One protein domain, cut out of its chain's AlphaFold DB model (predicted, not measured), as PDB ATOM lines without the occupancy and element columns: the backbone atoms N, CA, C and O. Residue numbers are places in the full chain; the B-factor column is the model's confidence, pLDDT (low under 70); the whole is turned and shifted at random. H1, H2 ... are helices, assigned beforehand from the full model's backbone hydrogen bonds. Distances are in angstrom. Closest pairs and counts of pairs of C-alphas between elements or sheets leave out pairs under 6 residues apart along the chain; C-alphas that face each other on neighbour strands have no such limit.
ATOM      1  N   MET A   1     102.887 150.945  93.134       61.53
ATOM      2  CA  MET A   1     103.107 149.624  93.773       61.53
ATOM      3  C   MET A   1     101.902 148.688  93.637       61.53
ATOM      4  O   MET A   1     102.097 147.578  93.164       61.53
ATOM      5  N   ALA A   2     100.669 149.116  93.951       66.88
ATOM      6  CA  ALA A   2      99.469 148.262  93.858       66.88
ATOM      7  C   ALA A   2      99.127 147.772  92.429       66.88
ATOM      8  O   ALA A   2      98.892 146.585  92.233       66.88
ATOM      9  N   LEU A   3      99.215 148.648  91.419       69.31
ATOM     10  CA  LEU A   3      98.901 148.312  90.019       69.31
ATOM     11  C   LEU A   3      99.794 147.191  89.444       69.31
ATOM     12  O   LEU A   3      99.345 146.346  88.677       69.31
ATOM     13  N   HIS A   4     101.076 147.166  89.825       70.25
ATOM     14  CA  HIS A   4     102.009 146.127  89.380       70.25
ATOM     15  C   HIS A   4     101.737 144.778  90.056       70.25
ATOM     16  O   HIS A   4     101.832 143.743  89.401       70.25
ATOM     17  N   ALA A   5     101.354 144.778  91.336       76.00
ATOM     18  CA  ALA A   5     100.986 143.558  92.052       76.00
ATOM     19  C   ALA A   5      99.704 142.924  91.482       76.00
ATOM     20  O   ALA A   5      99.611 141.702  91.360       76.00
ATOM     21  N   GLU A   6      98.743 143.750  91.072       77.44
ATOM     22  CA  GLU A   6      97.507 143.297  90.434       77.44
ATOM     23  C   GLU A   6      97.752 142.743  89.024       77.44
ATOM     24  O   GLU A   6      97.279 141.653  88.699       77.44
ATOM     25  N   ALA A   7      98.584 143.413  88.219       80.62
ATOM     26  CA  ALA A   7      98.991 142.913  86.905       80.62
ATOM     27  C   ALA A   7      99.749 141.574  86.993       80.62
ATOM     28  O   ALA A   7      99.517 140.673  86.184       80.62
ATOM     29  N   GLN A   8     100.620 141.410  87.997       81.31
ATOM     30  CA  GLN A   8     101.301 140.139  88.266       81.31
ATOM     31  C   GLN A   8     100.318 139.048  88.699       81.31
ATOM     32  O   GLN A   8     100.357 137.953  88.140       81.31
ATOM     33  N   ARG A   9      99.382 139.342  89.615       83.00
ATOM     34  CA  ARG A   9      98.304 138.404  89.979       83.00
ATOM     35  C   ARG A   9      97.508 137.976  88.753       83.00
ATOM     36  O   ARG A   9      97.339 136.782  88.539       83.00
ATOM     37  N   HIS A  10      97.064 138.917  87.926       86.75
ATOM     38  CA  HIS A  10      96.289 138.613  86.724       86.75
ATOM     39  C   HIS A  10      97.072 137.735  85.736       86.75
ATOM     40  O   HIS A  10      96.521 136.790  85.170       86.75
ATOM     41  N   ARG A  11      98.379 137.980  85.578       83.50
ATOM     42  CA  ARG A  11      99.265 137.140  84.758       83.50
ATOM     43  C   ARG A  11      99.389 135.717  85.309       83.50
ATOM     44  O   ARG A  11      99.292 134.771  84.531       83.50
ATOM     45  N   VAL A  12      99.562 135.565  86.622       86.00
ATOM     46  CA  VAL A  12      99.640 134.258  87.296       86.00
ATOM     47  C   VAL A  12      98.318 133.502  87.174       86.00
ATOM     48  O   VAL A  12      98.321 132.353  86.746       86.00
ATOM     49  N   TYR A  13      97.183 134.147  87.456       86.00
ATOM     50  CA  TYR A  13      95.866 133.524  87.302       86.00
ATOM     51  C   TYR A  13      95.613 133.080  85.862       86.00
ATOM     52  O   TYR A  13      95.208 131.946  85.640       86.00
ATOM     53  N   ARG A  14      95.933 133.921  84.872       84.31
ATOM     54  CA  ARG A  14      95.778 133.569  83.453       84.31
ATOM     55  C   ARG A  14      96.623 132.358  83.055       84.31
ATOM     56  O   ARG A  14      96.161 131.544  82.259       84.31
ATOM     57  N   LEU A  15      97.843 132.241  83.582       82.81
ATOM     58  CA  LEU A  15      98.701 131.079  83.350       82.81
ATOM     59  C   LEU A  15      98.108 129.820  83.992       82.81
ATOM     60  O   LEU A  15      97.952 128.815  83.311       82.81
ATOM     61  N   LEU A  16      97.711 129.893  85.265       82.94
ATOM     62  CA  LEU A  16      97.116 128.765  85.989       82.94
ATOM     63  C   LEU A  16      95.824 128.271  85.328       82.94
ATOM     64  O   LEU A  16      95.629 127.066  85.195       82.94
ATOM     65  N   THR A  17      94.967 129.185  84.866       83.00
ATOM     66  CA  THR A  17      93.747 128.837  84.128       83.00
ATOM     67  C   THR A  17      94.064 128.131  82.813       83.00
ATOM     68  O   THR A  17      93.409 127.148  82.488       83.00
ATOM     69  N   LYS A  18      95.083 128.580  82.068       78.75
ATOM     70  CA  LYS A  18      95.533 127.874  80.858       78.75
ATOM     71  C   LYS A  18      96.047 126.472  81.194       78.75
ATOM     72  O   LYS A  18      95.608 125.518  80.566       78.75
ATOM     73  N   CYS A  19      96.870 126.323  82.232       76.06
ATOM     74  CA  CYS A  19      97.315 125.003  82.680       76.06
ATOM     75  C   CYS A  19      96.148 124.082  83.032       76.06
ATOM     76  O   CYS A  19      96.123 122.941  82.590       76.06
ATOM     77  N   ALA A  20      95.155 124.572  83.773       78.81
ATOM     78  CA  ALA A  20      94.010 123.763  84.178       78.81
ATOM     79  C   ALA A  20      93.098 123.350  83.007       78.81
ATOM     80  O   ALA A  20      92.497 122.284  83.065       78.81
ATOM     81  N   LEU A  21      92.981 124.178  81.963       77.94
ATOM     82  CA  LEU A  21      92.111 123.901  80.812       77.94
ATOM     83  C   LEU A  21      92.730 122.939  79.795       77.94
ATOM     84  O   LEU A  21      91.999 122.214  79.125       77.94
ATOM     85  N   PHE A  22      94.054 122.962  79.649       73.75
ATOM     86  CA  PHE A  22      94.751 122.238  78.583       73.75
ATOM     87  C   PHE A  22      95.608 121.069  79.090       73.75
ATOM     88  O   PHE A  22      96.093 120.282  78.277       73.75
ATOM     89  N   MET A  23      95.803 120.920  80.407       78.62
ATOM     90  CA  MET A  23      96.497 119.753  80.948       78.62
ATOM     91  C   MET A  23      95.593 118.512  80.836       78.62
ATOM     92  O   MET A  23      94.476 118.526  81.355       78.62
ATOM     93  N   PRO A  24      96.052 117.430  80.182       73.19
ATOM     94  CA  PRO A  24      95.280 116.201  80.084       73.19
ATOM     95  C   PRO A  24      95.102 115.577  81.468       73.19
ATOM     96  O   PRO A  24      96.034 115.539  82.274       73.19
ATOM     97  N   ASP A  25      93.910 115.053  81.734       80.44
ATOM     98  CA  ASP A  25      93.652 114.297  82.952       80.44
ATOM     99  C   ASP A  25      94.457 112.986  82.912       80.44
ATOM    100  O   ASP A  25      94.299 112.171  81.998       80.44
ATOM    101  N   ALA A  26      95.339 112.799  83.897       75.50
ATOM    102  CA  ALA A  26      96.224 111.641  84.002       75.50
ATOM    103  C   ALA A  26      95.495 110.334  84.360       75.50
ATOM    104  O   ALA A  26      96.021 109.255  84.099       75.50
ATOM    105  N   ALA A  27      94.307 110.415  84.961       81.25
ATOM    106  CA  ALA A  27      93.469 109.263  85.276       81.25
ATOM    107  C   ALA A  27      92.591 108.856  84.084       81.25
ATOM    108  O   ALA A  27      92.342 107.666  83.889       81.25
ATOM    109  N   LEU A  28      92.145 109.821  83.272       82.94
ATOM    110  CA  LEU A  28      91.326 109.555  82.081       82.94
ATOM    111  C   LEU A  28      92.159 109.257  80.829       82.94
ATOM    112  O   LEU A  28      91.687 108.563  79.928       82.94
ATOM    113  N   THR A  29      93.389 109.768  80.758       83.88
ATOM    114  CA  THR A  29      94.259 109.611  79.589       83.88
ATOM    115  C   THR A  29      95.335 108.560  79.880       83.88
ATOM    116  O   THR A  29      96.269 108.838  80.631       83.88
ATOM    117  N   PRO A  30      95.259 107.351  79.297       87.12
ATOM    118  CA  PRO A  30      96.247 106.308  79.540       87.12
ATOM    119  C   PRO A  30      97.599 106.619  78.881       87.12
ATOM    120  O   PRO A  30      97.722 107.413  77.941       87.12
ATOM    121  N   TYR A  31      98.642 105.937  79.354       82.88
ATOM    122  CA  TYR A  31      99.950 105.937  78.700       82.88
ATOM    123  C   TYR A  31      99.873 105.147  77.374       82.88
ATOM    124  O   TYR A  31      99.223 104.102  77.347       82.88
ATOM    125  N   PRO A  32     100.519 105.580  76.271       88.12
ATOM    126  CA  PRO A  32     101.415 106.733  76.139       88.12
ATOM    127  C   PRO A  32     100.724 108.041  75.725       88.12
ATOM    128  O   PRO A  32     101.395 109.070  75.651       88.12
ATOM    129  N   ALA A  33      99.413 108.029  75.462       86.94
ATOM    130  CA  ALA A  33      98.675 109.193  74.963       86.94
ATOM    131  C   ALA A  33      98.829 110.417  75.881       86.94
ATOM    132  O   ALA A  33      99.104 111.514  75.396       86.94
ATOM    133  N   TYR A  34      98.791 110.209  77.203       86.50
ATOM    134  CA  TYR A  34      99.053 111.263  78.188       86.50
ATOM    135  C   TYR A  34     100.385 111.986  77.950       86.50
ATOM    136  O   TYR A  34     100.445 113.212  78.000       86.50
ATOM    137  N   LYS A  35     101.462 111.249  77.644       88.69
ATOM    138  CA  LYS A  35     102.785 111.853  77.428       88.69
ATOM    139  C   LYS A  35     102.861 112.659  76.150       88.69
ATOM    140  O   LYS A  35     103.516 113.692  76.148       88.69
ATOM    141  N   ILE A  36     102.206 112.209  75.086       89.88
ATOM    142  CA  ILE A  36     102.182 112.939  73.815       89.88
ATOM    143  C   ILE A  36     101.476 114.283  74.012       89.88
ATOM    144  O   ILE A  36     102.031 115.320  73.654       89.88
ATOM    145  N   VAL A  37     100.311 114.275  74.666       85.44
ATOM    146  CA  VAL A  37      99.554 115.500  74.956       85.44
ATOM    147  C   VAL A  37     100.313 116.400  75.934       85.44
ATOM    148  O   VAL A  37     100.391 117.605  75.723       85.44
ATOM    149  N   GLN A  38     100.960 115.834  76.959       85.44
ATOM    150  CA  GLN A  38     101.818 116.593  77.875       85.44
ATOM    151  C   GLN A  38     102.983 117.279  77.141       85.44
ATOM    152  O   GLN A  38     103.294 118.430  77.435       85.44
ATOM    153  N   ILE A  39     103.628 116.600  76.188       88.06
ATOM    154  CA  ILE A  39     104.729 117.166  75.392       88.06
ATOM    155  C   ILE A  39     104.224 118.305  74.500       88.06
ATOM    156  O   ILE A  39     104.862 119.353  74.451       88.06
ATOM    157  N   GLN A  40     103.082 118.122  73.834       85.06
ATOM    158  CA  GLN A  40     102.458 119.168  73.013       85.06
ATOM    159  C   GLN A  40     102.089 120.393  73.852       85.06
ATOM    160  O   GLN A  40     102.423 121.513  73.477       85.06
ATOM    161  N   TYR A  41     101.489 120.172  75.023       83.06
ATOM    162  CA  TYR A  41     101.159 121.229  75.973       83.06
ATOM    163  C   TYR A  41     102.406 122.006  76.413       83.06
ATOM    164  O   TYR A  41     102.424 123.232  76.375       83.06
ATOM    165  N   ILE A  42     103.481 121.311  76.795       84.12
ATOM    166  CA  ILE A  42     104.728 121.981  77.173       84.12
ATOM    167  C   ILE A  42     105.252 122.806  75.996       84.12
ATOM    168  O   ILE A  42     105.532 123.981  76.189       84.12
ATOM    169  N   ALA A  43     105.322 122.247  74.786       86.25
ATOM    170  CA  ALA A  43     105.827 122.952  73.606       86.25
ATOM    171  C   ALA A  43     105.020 124.215  73.240       86.25
ATOM    172  O   ALA A  43     105.588 125.160  72.704       86.25
ATOM    173  N   GLU A  44     103.718 124.251  73.529       80.12
ATOM    174  CA  GLU A  44     102.852 125.407  73.255       80.12
ATOM    175  C   GLU A  44     102.986 126.531  74.301       80.12
ATOM    176  O   GLU A  44     102.713 127.697  74.006       80.12
ATOM    177  N   PHE A  45     103.413 126.199  75.524       74.31
ATOM    178  CA  PHE A  45     103.450 127.127  76.662       74.31
ATOM    179  C   PHE A  45     104.845 127.343  77.280       74.31
ATOM    180  O   PHE A  45     104.928 127.997  78.326       74.31
ATOM    181  N   SER A  46     105.917 126.819  76.669       64.44
ATOM    182  CA  SER A  46     107.321 127.045  77.074       64.44
ATOM    183  C   SER A  46     108.037 128.129  76.273       64.44
ATOM    184  O   SER A  46     107.566 128.492  75.175       64.44
TER     185      SER A  46
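This is residues 1 to 46 of the 46 residues of an uncharacterized protein of Shigella flexneri CCH060 (UniProt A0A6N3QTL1). A long helix, H1, runs out to a loop that turns the chain round, and a shorter helix, H2, folds back toward H1, making a lopsided, loosely closed V. Residues 1 to 14, of which 2 to 14 belong to H1, stick out as a free arm, and the body without them spans 25 by 17 by 7 A. The chain has 46 residues printed, with two named helices, H1 then H2, and no named strand; the class is all helix. It is only just extended, close to loose, with a radius of gyration of the C-alphas of 14.4 A, and spans 46 by 20 by 9 A.

H1 is residues 2 to 22, 30.5 A long, from C-alpha 2 at (99.469, 148.262, 93.858). H2 is residues 33 to 45, 18.6 A long, ending with C-alpha 45 at (103.450, 127.127, 76.662).

H1 and H2 are close but not clearly touching; their closest C-alphas, those of Phe 22 and Tyr 41, are 7.0 A apart. They run opposite ways at a shallow tilt of 27 degrees. In H1 and H2 every O i to N i+4 pair is within hydrogen-bond range.

The C-alphas farthest apart, those of Met 1 and Pro 32, are 46.4 A apart. The printed part has no cut, and the link from H1 to H2, 10 residues, is short. Residues 1 to 3 and 46 have pLDDT under 70.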